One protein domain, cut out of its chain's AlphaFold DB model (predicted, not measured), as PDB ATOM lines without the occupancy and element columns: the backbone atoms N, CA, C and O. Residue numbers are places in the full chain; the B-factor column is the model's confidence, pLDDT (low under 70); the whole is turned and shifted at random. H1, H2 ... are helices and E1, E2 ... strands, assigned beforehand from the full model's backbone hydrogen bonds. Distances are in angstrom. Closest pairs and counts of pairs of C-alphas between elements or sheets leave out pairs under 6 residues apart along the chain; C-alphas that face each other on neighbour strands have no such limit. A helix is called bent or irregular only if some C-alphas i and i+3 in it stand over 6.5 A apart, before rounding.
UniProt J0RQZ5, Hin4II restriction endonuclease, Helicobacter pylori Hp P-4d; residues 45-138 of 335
ATOM      1  N   ARG A  45      35.500 126.475 -55.646       72.00
ATOM      2  CA  ARG A  45      36.887 126.112 -55.298       72.00
ATOM      3  C   ARG A  45      37.622 127.243 -54.591       72.00
ATOM      4  O   ARG A  45      37.421 128.415 -54.894       72.00
ATOM      5  N   GLU A  46      38.575 126.892 -53.729       77.38
ATOM      6  CA  GLU A  46      39.491 127.877 -53.128       77.38
ATOM      7  C   GLU A  46      40.304 128.641 -54.185       77.38
ATOM      8  O   GLU A  46      40.596 129.822 -54.017       77.38
ATOM      9  N   THR A  47      40.651 127.990 -55.299       75.44
ATOM     10  CA  THR A  47      41.359 128.622 -56.422       75.44
ATOM     11  C   THR A  47      40.521 129.703 -57.100       75.44
ATOM     12  O   THR A  47      41.076 130.734 -57.472       75.44
ATOM     13  N   ASN A  48      39.200 129.520 -57.197       84.06
ATOM     14  CA  ASN A  48      38.287 130.535 -57.726       84.06
ATOM     15  C   ASN A  48      38.249 131.757 -56.804       84.06
ATOM     16  O   ASN A  48      38.358 132.888 -57.276       84.06
ATOM     17  N   ALA A  49      38.184 131.532 -55.487       88.81
ATOM     18  CA  ALA A  49      38.253 132.604 -54.496       88.81
ATOM     19  C   ALA A  49      39.587 133.369 -54.555       88.81
ATOM     20  O   ALA A  49      39.597 134.599 -54.515       88.81
ATOM     21  N   LEU A  50      40.707 132.657 -54.705       86.12
ATOM     22  CA  LEU A  50      42.025 133.271 -54.856       86.12
ATOM     23  C   LEU A  50      42.140 134.072 -56.160       86.12
ATOM     24  O   LEU A  50      42.611 135.207 -56.133       86.12
ATOM     25  N   LYS A  51      41.670 133.515 -57.284       86.88
ATOM     26  CA  LYS A  51      41.633 134.200 -58.583       86.88
ATOM     27  C   LYS A  51      40.821 135.488 -58.498       86.88
ATOM     28  O   LYS A  51      41.292 136.535 -58.927       86.88
ATOM     29  N   PHE A  52      39.634 135.424 -57.902       93.75
ATOM     30  CA  PHE A  52      38.803 136.599 -57.667       93.75
ATOM     31  C   PHE A  52      39.509 137.644 -56.804       93.75
ATOM     32  O   PHE A  52      39.520 138.813 -57.172       93.75
ATOM     33  N   LEU A  53      40.139 137.238 -55.696       93.50
ATOM     34  CA  LEU A  53      40.868 138.159 -54.826       93.50
ATOM     35  C   LEU A  53      41.998 138.873 -55.579       93.50
ATOM     36  O   LEU A  53      42.156 140.081 -55.429       93.50
ATOM     37  N   ILE A  54      42.759 138.149 -56.404       93.06
ATOM     38  CA  ILE A  54      43.838 138.717 -57.226       93.06
ATOM     39  C   ILE A  54      43.279 139.731 -58.230       93.06
ATOM     40  O   ILE A  54      43.765 140.859 -58.274       93.06
ATOM     41  N   LEU A  55      42.236 139.363 -58.981       93.50
ATOM     42  CA  LEU A  55      41.601 140.249 -59.962       93.50
ATOM     43  C   LEU A  55      41.003 141.495 -59.298       93.50
ATOM     44  O   LEU A  55      41.158 142.605 -59.805       93.50
ATOM     45  N   TYR A  56      40.361 141.325 -58.142       95.69
ATOM     46  CA  TYR A  56      39.827 142.432 -57.355       95.69
ATOM     47  C   TYR A  56      40.944 143.375 -56.900       95.69
ATOM     48  O   TYR A  56      40.833 144.584 -57.080       95.69
ATOM     49  N   ILE A  57      42.043 142.838 -56.356       95.75
ATOM     50  CA  ILE A  57      43.203 143.638 -55.949       95.75
ATOM     51  C   ILE A  57      43.755 144.427 -57.139       95.75
ATOM     52  O   ILE A  57      43.940 145.633 -57.021       95.75
ATOM     53  N   GLN A  58      43.989 143.776 -58.283       95.38
ATOM     54  CA  GLN A  58      44.489 144.441 -59.490       95.38
ATOM     55  C   GLN A  58      43.568 145.587 -59.915       95.38
ATOM     56  O   GLN A  58      44.046 146.698 -60.128       95.38
ATOM     57  N   LYS A  59      42.251 145.348 -59.947       96.12
ATOM     58  CA  LYS A  59      41.265 146.379 -60.281       96.12
ATOM     59  C   LYS A  59      41.319 147.559 -59.315       96.12
ATOM     60  O   LYS A  59      41.361 148.697 -59.765       96.12
ATOM     61  N   VAL A  60      41.370 147.302 -58.005       95.06
ATOM     62  CA  VAL A  60      41.460 148.366 -56.992       95.06
ATOM     63  C   VAL A  60      42.745 149.176 -57.148       95.06
ATOM     64  O   VAL A  60      42.696 150.396 -57.027       95.06
ATOM     65  N   LEU A  61      43.886 148.535 -57.423       96.62
ATOM     66  CA  LEU A  61      45.159 149.236 -57.617       96.62
ATOM     67  C   LEU A  61      45.144 150.123 -58.868       96.62
ATOM     68  O   LEU A  61      45.594 151.266 -58.788       96.62
ATOM     69  N   MET A  62      44.592 149.619 -59.976       96.94
ATOM     70  CA  MET A  62      44.419 150.376 -61.223       96.94
ATOM     71  C   MET A  62      43.488 151.574 -61.016       96.94
ATOM     72  O   MET A  62      43.851 152.700 -61.338       96.94
ATOM     73  N   ASP A  63      42.324 151.360 -60.399       96.12
ATOM     74  CA  ASP A  63      41.351 152.430 -60.134       96.12
ATOM     75  C   ASP A  63      41.878 153.469 -59.137       96.12
ATOM     76  O   ASP A  63      41.462 154.626 -59.155       96.12
ATOM     77  N   SER A  64      42.807 153.062 -58.272       95.94
ATOM     78  CA  SER A  64      43.496 153.939 -57.324       95.94
ATOM     79  C   SER A  64      44.692 154.679 -57.936       95.94
ATOM     80  O   SER A  64      45.266 155.538 -57.268       95.94
ATOM     81  N   GLY A  65      45.107 154.341 -59.164       97.25
ATOM     82  CA  GLY A  65      46.266 154.937 -59.837       97.25
ATOM     83  C   GLY A  65      47.618 154.609 -59.193       97.25
ATOM     84  O   GLY A  65      48.568 155.380 -59.335       97.25
ATOM     85  N   ILE A  66      47.716 153.502 -58.448       97.50
ATOM     86  CA  ILE A  66      48.950 153.076 -57.758       97.50
ATOM     87  C   ILE A  66      49.485 151.730 -58.254       97.50
ATOM     88  O   ILE A  66      50.431 151.198 -57.688       97.50
ATOM     89  N   ASP A  67      48.902 151.152 -59.294       97.12
ATOM     90  CA  ASP A  67      49.379 149.925 -59.939       97.12
ATOM     91  C   ASP A  67      50.847 150.025 -60.392       97.12
ATOM     92  O   ASP A  67      51.636 149.117 -60.134       97.12
ATOM     93  N   SER A  68      51.259 151.174 -60.934       97.38
ATOM     94  CA  SER A  68      52.631 151.401 -61.417       97.38
ATOM     95  C   SER A  68      53.735 151.147 -60.374       97.38
ATOM     96  O   SER A  68      54.799 150.616 -60.713       97.38
ATOM     97  N   ILE A  69      53.507 151.469 -59.092       97.44
ATOM     98  CA  ILE A  69      54.493 151.203 -58.027       97.44
ATOM     99  C   ILE A  69      54.561 149.712 -57.662       97.44
ATOM    100  O   ILE A  69      55.619 149.228 -57.253       97.44
ATOM    101  N   PHE A  70      53.464 148.967 -57.843       97.62
ATOM    102  CA  PHE A  70      53.450 147.510 -57.689       97.62
ATOM    103  C   PHE A  70      54.177 146.844 -58.855       97.62
ATOM    104  O   PHE A  70      55.030 145.987 -58.618       97.62
ATOM    105  N   ASP A  71      53.915 147.283 -60.086       96.38
ATOM    106  CA  ASP A  71      54.584 146.771 -61.283       96.38
ATOM    107  C   ASP A  71      56.098 146.982 -61.223       96.38
ATOM    108  O   ASP A  71      56.862 146.059 -61.517       96.38
ATOM    109  N   ASN A  72      56.553 148.149 -60.748       97.81
ATOM    110  CA  ASN A  72      57.979 148.422 -60.572       97.81
ATOM    111  C   ASN A  72      58.662 147.380 -59.674       97.81
ATOM    112  O   ASN A  72      59.719 146.844 -60.018       97.81
ATOM    113  N   PHE A  73      58.040 147.055 -58.540       98.19
ATOM    114  CA  PHE A  73      58.551 146.037 -57.630       98.19
ATOM    115  C   PHE A  73      58.465 144.628 -58.225       98.19
ATOM    116  O   PHE A  73      59.430 143.865 -58.128       98.19
ATOM    117  N   LEU A  74      57.342 144.263 -58.850       93.88
ATOM    118  CA  LEU A  74      57.146 142.941 -59.460       93.88
ATOM    119  C   LEU A  74      58.152 142.665 -60.592       93.88
ATOM    120  O   LEU A  74      58.522 141.507 -60.812       93.88
ATOM    121  N   GLN A  75      58.644 143.719 -61.253       94.88
ATOM    122  CA  GLN A  75      59.716 143.658 -62.248       94.88
ATOM    123  C   GLN A  75      61.117 143.574 -61.618       94.88
ATOM    124  O   GLN A  75      61.862 142.653 -61.949       94.88
ATOM    125  N   LYS A  76      61.482 144.495 -60.710       96.69
ATOM    126  CA  LYS A  76      62.861 144.623 -60.184       96.69
ATOM    127  C   LYS A  76      63.227 143.621 -59.088       96.69
ATOM    128  O   LYS A  76      64.327 143.081 -59.093       96.69
ATOM    129  N   GLN A  77      62.303 143.343 -58.164       93.56
ATOM    130  CA  GLN A  77      62.451 142.313 -57.122       93.56
ATOM    131  C   GLN A  77      63.671 142.480 -56.186       93.56
ATOM    132  O   GLN A  77      64.235 141.491 -55.698       93.56
ATOM    133  N   ASP A  78      64.043 143.728 -55.890       94.00
ATOM    134  CA  ASP A  78      65.157 144.106 -55.009       94.00
ATOM    135  C   ASP A  78      64.693 144.899 -53.766       94.00
ATOM    136  O   ASP A  78      63.519 145.247 -53.611       94.00
ATOM    137  N   THR A  79      65.614 145.153 -52.831       95.69
ATOM    138  CA  THR A  79      65.319 145.849 -51.565       95.69
ATOM    139  C   THR A  79      64.832 147.283 -51.782       95.69
ATOM    140  O   THR A  79      63.965 147.750 -51.041       95.69
ATOM    141  N   GLU A  80      65.367 147.974 -52.788       97.06
ATOM    142  CA  GLU A  80      65.055 149.380 -53.047       97.06
ATOM    143  C   GLU A  80      63.654 149.536 -53.645       97.06
ATOM    144  O   GLU A  80      62.836 150.294 -53.127       97.06
ATOM    145  N   SER A  81      63.313 148.739 -54.658       97.75
ATOM    146  CA  SER A  81      61.962 148.690 -55.228       97.75
ATOM    147  C   SER A  81      60.912 148.236 -54.207       97.75
ATOM    148  O   SER A  81      59.804 148.770 -54.189       97.75
ATOM    149  N   PHE A  82      61.254 147.317 -53.294       97.75
ATOM    150  CA  PHE A  82      60.367 146.943 -52.188       97.75
ATOM    151  C   PHE A  82      60.122 148.107 -51.221       97.75
ATOM    152  O   PHE A  82      58.991 148.321 -50.780       97.75
ATOM    153  N   LYS A  83      61.172 148.870 -50.890       96.81
ATOM    154  CA  LYS A  83      61.057 150.068 -50.051       96.81
ATOM    155  C   LYS A  83      60.179 151.121 -50.728       96.81
ATOM    156  O   LYS A  83      59.251 151.612 -50.096       96.81
ATOM    157  N   GLN A  84      60.409 151.402 -52.011       97.69
ATOM    158  CA  GLN A  84      59.609 152.343 -52.804       97.69
ATOM    159  C   GLN A  84      58.132 151.946 -52.843       97.69
ATOM    160  O   GLN A  84      57.265 152.778 -52.581       97.69
ATOM    161  N   LEU A  85      57.840 150.665 -53.080       98.00
ATOM    162  CA  LEU A  85      56.483 150.129 -53.022       98.00
ATOM    163  C   LEU A  85      55.847 150.341 -51.638       98.00
ATOM    164  O   LEU A  85      54.718 150.817 -51.528       98.00
ATOM    165  N   LYS A  86      56.567 149.989 -50.568       95.62
ATOM    166  CA  LYS A  86      56.061 150.076 -49.192       95.62
ATOM    167  C   LYS A  86      55.806 151.525 -48.764       95.62
ATOM    168  O   LYS A  86      54.779 151.800 -48.136       95.62
ATOM    169  N   ASP A  87      56.702 152.438 -49.119       95.56
ATOM    170  CA  ASP A  87      56.592 153.867 -48.825       95.56
ATOM    171  C   ASP A  87      55.459 154.500 -49.647       95.56
ATOM    172  O   ASP A  87      54.587 155.163 -49.083       95.56
ATOM    173  N   GLY A  88      55.403 154.212 -50.952       96.75
ATOM    174  CA  GLY A  88      54.355 154.688 -51.855       96.75
ATOM    175  C   GLY A  88      52.958 154.239 -51.424       96.75
ATOM    176  O   GLY A  88      52.049 155.061 -51.310       96.75
ATOM    177  N   PHE A  89      52.794 152.959 -51.073       96.75
ATOM    178  CA  PHE A  89      51.527 152.436 -50.553       96.75
ATOM    179  C   PHE A  89      51.120 153.095 -49.226       96.75
ATOM    180  O   PHE A  89      49.948 153.409 -49.003       96.75
ATOM    181  N   THR A  90      52.086 153.321 -48.334       95.00
ATOM    182  CA  THR A  90      51.837 153.964 -47.036       95.00
ATOM    183  C   THR A  90      51.389 155.410 -47.218       95.00
ATOM    184  O   THR A  90      50.399 155.815 -46.612       95.00
ATOM    185  N   HIS A  91      52.070 156.163 -48.084       95.00
ATOM    186  CA  HIS A  91      51.717 157.543 -48.404       95.00
ATOM    187  C   HIS A  91      50.319 157.635 -49.024       95.00
ATOM    188  O   HIS A  91      49.483 158.402 -48.547       95.00
ATOM    189  N   PHE A  92      50.026 156.784 -50.012       95.69
ATOM    190  CA  PHE A  92      48.698 156.694 -50.615       95.69
ATOM    191  C   PHE A  92      47.611 156.430 -49.566       95.69
ATOM    192  O   PHE A  92      46.605 157.135 -49.523       95.69
ATOM    193  N   THR A  93      47.826 155.446 -48.690       94.62
ATOM    194  CA  THR A  93      46.833 155.054 -47.679       94.62
ATOM    195  C   THR A  93      46.567 156.176 -46.676       94.62
ATOM    196  O   THR A  93      45.410 156.436 -46.350       94.62
ATOM    197  N   ILE A  94      47.612 156.856 -46.194       92.69
ATOM    198  CA  ILE A  94      47.483 157.951 -45.219       92.69
ATOM    199  C   ILE A  94      46.775 159.161 -45.836       92.69
ATOM    200  O   ILE A  94      45.953 159.789 -45.174       92.69
ATOM    201  N   ASN A  95      47.055 159.475 -47.101       94.56
ATOM    202  CA  ASN A  95      46.464 160.640 -47.759       94.56
ATOM    203  C   ASN A  95      44.993 160.434 -48.148       94.56
ATOM    204  O   ASN A  95      44.249 161.406 -48.229       94.56
ATOM    205  N   ASN A  96      44.573 159.189 -48.395       94.25
ATOM    206  CA  ASN A  96      43.252 158.885 -48.958       94.25
ATOM    207  C   ASN A  96      42.302 158.174 -47.980       94.25
ATOM    208  O   ASN A  96      41.177 157.841 -48.348       94.25
ATOM    209  N   THR A  97      42.721 157.909 -46.738       91.38
ATOM    210  CA  THR A  97      41.886 157.209 -45.748       91.38
ATOM    211  C   THR A  97      42.006 157.821 -44.352       91.38
ATOM    212  O   THR A  97      42.892 158.617 -44.065       91.38
ATOM    213  N   ALA A  98      41.132 157.407 -43.430       91.31
ATOM    214  CA  ALA A  98      41.218 157.806 -42.021       91.31
ATOM    215  C   ALA A  98      42.367 157.117 -41.245       91.31
ATOM    216  O   ALA A  98      42.527 157.350 -40.043       91.31
ATOM    217  N   ILE A  99      43.147 156.241 -41.890       89.00
ATOM    218  CA  ILE A  99      44.247 155.509 -41.259       89.00
ATOM    219  C   ILE A  99      45.438 156.449 -41.079       89.00
ATOM    220  O   ILE A  99      45.989 156.964 -42.045       89.00
ATOM    221  N   LYS A 100      45.870 156.632 -39.827       84.69
ATOM    222  CA  LYS A 100      46.986 157.532 -39.483       84.69
ATOM    223  C   LYS A 100      48.263 156.824 -39.036       84.69
ATOM    224  O   LYS A 100      49.290 157.473 -38.885       84.69
ATOM    225  N   ASN A 101      48.212 155.516 -38.775       86.56
ATOM    226  CA  ASN A 101      49.365 154.765 -38.279       86.56
ATOM    227  C   ASN A 101      49.887 153.775 -39.326       86.56
ATOM    228  O   ASN A 101      49.120 153.125 -40.036       86.56
ATOM    229  N   THR A 102      51.210 153.642 -39.385       84.38
ATOM    230  CA  THR A 102      51.913 152.798 -40.362       84.38
ATOM    231  C   THR A 102      51.682 151.304 -40.127       84.38
ATOM    232  O   THR A 102      51.698 150.520 -41.074       84.38
ATOM    233  N   THR A 103      51.400 150.892 -38.889       85.31
ATOM    234  CA  THR A 103      51.127 149.491 -38.534       85.31
ATOM    235  C   THR A 103      49.893 148.941 -39.248       85.31
ATOM    236  O   THR A 103      49.957 147.855 -39.826       85.31
ATOM    237  N   GLU A 104      48.779 149.679 -39.247       85.19
ATOM    238  CA  GLU A 104      47.569 149.286 -39.978       85.19
ATOM    239  C   GLU A 104      47.805 149.297 -41.494       85.19
ATOM    240  O   GLU A 104      47.417 148.341 -42.171       85.19
ATOM    241  N   CYS A 105      48.550 150.279 -42.022       89.69
ATOM    242  CA  CYS A 105      48.960 150.280 -43.430       89.69
ATOM    243  C   CYS A 105      49.717 148.994 -43.795       89.69
ATOM    244  O   CYS A 105      49.410 148.360 -44.800       89.69
ATOM    245  N   PHE A 106      50.657 148.539 -42.961       87.44
ATOM    246  CA  PHE A 106      51.440 147.327 -43.238       87.44
ATOM    247  C   PHE A 106      50.628 146.029 -43.136       87.44
ATOM    248  O   PHE A 106      50.909 145.062 -43.859       87.44
ATOM    249  N   ARG A 107      49.599 145.994 -42.278       86.19
ATOM    250  CA  ARG A 107      48.647 144.872 -42.212       86.19
ATOM    251  C   ARG A 107      47.842 144.752 -43.502       86.19
ATOM    252  O   ARG A 107      47.648 143.638 -43.983       86.19
ATOM    253  N   ILE A 108      47.406 145.878 -44.064       90.50
ATOM    254  CA  ILE A 108      46.697 145.921 -45.348       90.50
ATOM    255  C   ILE A 108      47.660 145.576 -46.488       90.50
ATOM    256  O   ILE A 108      47.374 144.676 -47.271       90.50
ATOM    257  N   PHE A 109      48.837 146.205 -46.517       94.12
ATOM    258  CA  PHE A 109      49.871 145.998 -47.531       94.12
ATOM    259  C   PHE A 109      50.187 144.516 -47.744       94.12
ATOM    260  O   PHE A 109      50.166 144.029 -48.869       94.12
ATOM    261  N   THR A 110      50.397 143.770 -46.654       93.25
ATOM    262  CA  THR A 110      50.702 142.331 -46.709       93.25
ATOM    263  C   THR A 110      49.593 141.525 -47.393       93.25
ATOM    264  O   THR A 110      49.887 140.616 -48.166       93.25
ATOM    265  N   LYS A 111      48.321 141.873 -47.145       91.25
ATOM    266  CA  LYS A 111      47.149 141.219 -47.753       91.25
ATOM    267  C   LYS A 111      46.984 141.543 -49.242       91.25
ATOM    268  O   LYS A 111      46.228 140.851 -49.908       91.25
ATOM    269  N   ILE A 112      47.673 142.566 -49.747       95.19
ATOM    270  CA  ILE A 112      47.643 142.990 -51.151       95.19
ATOM    271  C   ILE A 112      48.842 142.407 -51.904       95.19
ATOM    272  O   ILE A 112      48.672 141.715 -52.905       95.19
ATOM    273  N   ILE A 113      50.062 142.643 -51.409       96.69
ATOM    274  CA  ILE A 113      51.275 142.280 -52.149       96.69
ATOM    275  C   ILE A 113      51.509 140.770 -52.209       96.69
ATOM    276  O   ILE A 113      51.967 140.277 -53.233       96.69
ATOM    277  N   ASN A 114      51.191 140.010 -51.155       94.94
ATOM    278  CA  ASN A 114      51.484 138.573 -51.143       94.94
ATOM    279  C   ASN A 114      50.606 137.763 -52.115       94.94
ATOM    280  O   ASN A 114      51.170 136.915 -52.805       94.94
ATOM    281  N   PRO A 115      49.285 138.015 -52.248       93.62
ATOM    282  CA  PRO A 115      48.491 137.395 -53.311       93.62
ATOM    283  C   PRO A 115      49.010 137.699 -54.722       93.62
ATOM    284  O   PRO A 115      49.102 136.784 -55.539       93.62
ATOM    285  N   LEU A 116      49.409 138.948 -54.998       95.06
ATOM    286  CA  LEU A 116      50.001 139.326 -56.288       95.06
ATOM    287  C   LEU A 116      51.349 138.636 -56.518       95.06
ATOM    288  O   LEU A 116      51.586 138.065 -57.577       95.06
ATOM    289  N   ALA A 117      52.225 138.640 -55.513       92.19
ATOM    290  CA  ALA A 117      53.524 137.988 -55.595       92.19
ATOM    291  C   ALA A 117      53.384 136.480 -55.846       92.19
ATOM    292  O   ALA A 117      54.089 135.940 -56.692       92.19
ATOM    293  N   PHE A 118      52.439 135.812 -55.178       89.31
ATOM    294  CA  PHE A 118      52.115 134.412 -55.455       89.31
ATOM    295  C   PHE A 118      51.675 134.211 -56.911       89.31
ATOM    296  O   PHE A 118      52.205 133.335 -57.590       89.31
ATOM    297  N   TYR A 119      50.753 135.045 -57.401       86.94
ATOM    298  CA  TYR A 119      50.237 134.956 -58.768       86.94
ATOM    299  C   TYR A 119      51.342 135.058 -59.830       86.94
ATOM    300  O   TYR A 119      51.357 134.279 -60.778       86.94
ATOM    301  N   TYR A 120      52.298 135.974 -59.647       83.31
ATOM    302  CA  TYR A 120      53.403 136.192 -60.588       83.31
ATOM    303  C   TYR A 120      54.659 135.343 -60.312       83.31
ATOM    304  O   TYR A 120      55.672 135.516 -60.994       83.31
ATOM    305  N   GLY A 121      54.644 134.459 -59.306       80.38
ATOM    306  CA  GLY A 121      55.821 133.669 -58.916       80.38
ATOM    307  C   GLY A 121      56.986 134.531 -58.407       80.38
ATOM    308  O   GLY A 121      58.146 134.293 -58.742       80.38
ATOM    309  N   LYS A 122      56.677 135.576 -57.637       89.06
ATOM    310  CA  LYS A 122      57.597 136.623 -57.175       89.06
ATOM    311  C   LYS A 122      57.800 136.596 -55.658       89.06
ATOM    312  O   LYS A 122      57.070 135.948 -54.904       89.06
ATOM    313  N   LYS A 123      58.826 137.317 -55.202       92.00
ATOM    314  CA  LYS A 123      59.022 137.677 -53.794       92.00
ATOM    315  C   LYS A 123      57.931 138.662 -53.364       92.00
ATOM    316  O   LYS A 123      57.441 139.457 -54.163       92.00
ATOM    317  N   GLY A 124      57.579 138.618 -52.087       95.25
ATOM    318  CA  GLY A 124      56.609 139.498 -51.445       95.25
ATOM    319  C   GLY A 124      57.144 139.993 -50.106       95.25
ATOM    320  O   GLY A 124      58.320 140.334 -49.989       95.25
ATOM    321  N   THR A 125      56.299 140.008 -49.075       94.88
ATOM    322  CA  THR A 125      56.672 140.447 -47.724       94.88
ATOM    323  C   THR A 125      56.531 139.339 -46.682       94.88
ATOM    324  O   THR A 125      55.522 138.632 -46.616       94.88
ATOM    325  N   ARG A 126      57.540 139.211 -45.813       90.00
ATOM    326  CA  ARG A 126      57.518 138.380 -44.603       90.00
ATOM    327  C   ARG A 126      57.940 139.227 -43.412       90.00
ATOM    328  O   ARG A 126      59.010 139.826 -43.414       90.00
ATOM    329  N   LYS A 127      57.096 139.279 -42.376       87.56
ATOM    330  CA  LYS A 127      57.331 140.095 -41.164       87.56
ATOM    331  C   LYS A 127      57.645 141.574 -41.471       87.56
ATOM    332  O   LYS A 127      58.353 142.221 -40.711       87.56
ATOM    333  N   GLY A 128      57.127 142.103 -42.583       87.75
ATOM    334  CA  GLY A 128      57.343 143.490 -43.001       87.75
ATOM    335  C   GLY A 128      58.617 143.746 -43.815       87.75
ATOM    336  O   GLY A 128      58.861 144.907 -44.155       87.75
ATOM    337  N   PHE A 129      59.386 142.705 -44.141       93.06
ATOM    338  CA  PHE A 129      60.601 142.764 -44.956       93.06
ATOM    339  C   PHE A 129      60.418 142.003 -46.270       93.06
ATOM    340  O   PHE A 129      59.587 141.095 -46.344       93.06
ATOM    341  N   LEU A 130      61.224 142.342 -47.280       94.62
ATOM    342  CA  LEU A 130      61.283 141.601 -48.538       94.62
ATOM    343  C   LEU A 130      61.558 140.119 -48.258       94.62
ATOM    344  O   LEU A 130      62.444 139.769 -47.477       94.62
ATOM    345  N   SER A 131      60.782 139.237 -48.877       91.50
ATOM    346  CA  SER A 131      60.956 137.802 -48.705       91.50
ATOM    347  C   SER A 131      62.215 137.299 -49.424       91.50
ATOM    348  O   SER A 131      62.478 137.638 -50.574       91.50
ATOM    349  N   ASN A 132      62.987 136.430 -48.764       86.00
ATOM    350  CA  ASN A 132      64.195 135.844 -49.365       86.00
ATOM    351  C   ASN A 132      63.876 134.885 -50.529       86.00
ATOM    352  O   ASN A 132      64.709 134.674 -51.405       86.00
ATOM    353  N   THR A 133      62.667 134.322 -50.544       79.56
ATOM    354  CA  THR A 133      62.167 133.395 -51.573       79.56
ATOM    355  C   THR A 133      60.799 133.848 -52.073       79.56
ATOM    356  O   THR A 133      60.178 134.723 -51.458       79.56
ATOM    357  N   ILE A 134      60.328 133.254 -53.172       80.19
ATOM    358  CA  ILE A 134      58.982 133.498 -53.706       80.19
ATOM    359  C   ILE A 134      57.901 133.177 -52.665       80.19
ATOM    360  O   ILE A 134      58.134 132.366 -51.764       80.19
ATOM    361  N   ILE A 135      56.742 133.823 -52.783       85.88
ATOM    362  CA  ILE A 135      55.571 133.530 -51.946       85.88
ATOM    363  C   ILE A 135      54.872 132.275 -52.472       85.88
ATOM    364  O   ILE A 135      54.588 132.173 -53.664       85.88
ATOM    365  N   THR A 136      54.564 131.335 -51.583       78.94
ATOM    366  CA  THR A 136      53.873 130.081 -51.920       78.94
ATOM    367  C   THR A 136      52.412 130.081 -51.450       78.94
ATOM    368  O   THR A 136      51.995 130.909 -50.639       78.94
ATOM    369  N   LYS A 137      51.589 129.167 -51.983       74.62
ATOM    370  CA  LYS A 137      50.135 129.130 -51.715       74.62
ATOM    371  C   LYS A 137      49.817 128.925 -50.227       74.62
ATOM    372  O   LYS A 137      48.904 129.553 -49.697       74.62
ATOM    373  N   ASP A 138      50.578 128.070 -49.550       72.25
ATOM    374  CA  ASP A 138      50.467 127.806 -48.111       72.25
ATOM    375  C   ASP A 138      50.700 129.064 -47.266       72.25
ATOM    376  O   ASP A 138      50.153 129.196 -46.171       72.25
TER     377      ASP A 138
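This is residues 45 to 138 of the 335 residues of the protein "Hin4II restriction endonuclease" of Helicobacter pylori Hp P-4d (UniProt J0RQZ5). A kinked helix, H4, runs through the middle of a compact domain; H1 crosses it steeply on one side, H3 of the helical hairpin H2 and H3 crosses it on another, and a small strand hairpin, E1 and E2, covers part of H4 and the first part of H3. The printed part has 94 residues, with four named helices and then two named strands in the order H1, H2, H3, H4, E1, E2. The class is mostly helix, and the one sheet, E1 - E2, is antiparallel. The whole is compact and rounded, with a radius of gyration of the C-alphas of 12.8 A and spans of 36 by 27 by 22 A.

Find C-alpha 46 at (39.491, 127.877, -53.128); from there H1, residues 46 to 63, runs 25.6 A. H2 takes residues 67 to 76 over 14.5 A, and H3 takes residues 79 to 96 over 25.8 A. Look next at C-alpha 102, at (51.913, 152.798, -40.362), where H4 begins; it runs to residue 119 over 25.7 A, with a kink of 29 degrees near residue 109. H4 is neither bent nor irregular, but only just: C-alphas 111 and 114 are 6.1 A apart. E1 is residues 123 to 126, 9.3 A long, and E2 is residues 129 to 134, 12.8 A long, ending at C-alpha 134, (58.982, 133.498, -53.706).

Start at H1, whose residues 50 to 57 alone touch H4, at a steep tilt of 62 degrees, opposite ways; the closest C-alphas, of Ile 54 and Pro 115, are 6.2 A apart. H1 and H3 are apart. H2 and H3 form a helical hairpin and touch at a shallow tilt of 11 degrees, opposite ways, the closest C-alphas, of Phe 73 and Ser 81, being 4.9 A apart. H3 with residues 86 to 93 touches H4 with residues 102 to 109, at a steep tilt of 56 degrees, and the closest C-alphas, of Thr 90 and Cys 105, are 5.9 A apart. The closest C-alphas of H4 and E1 are those of Asn 114 and Gly 124, 5.2 A apart; those of H3 and E2 are Phe 82 and Leu 130, 6.5 A apart. E1 and E2 are a hairpin of antiparallel strands, with N 126 and O 129 at 2.8 A and N 131 and O 124 at 2.9 A, within hydrogen-bond range. In H1, H2 and H3 every O i to N i+4 pair is within hydrogen-bond range, and in H4 11 of 14 are.

Look for the two C-alphas farthest apart at Arg 45 and Asn 95, 36.6 A from each other. The printed part has no cut, and each of its five links between named elements is tight. The mean pLDDT of the printed part is 91.4, and no printed residue is under 70.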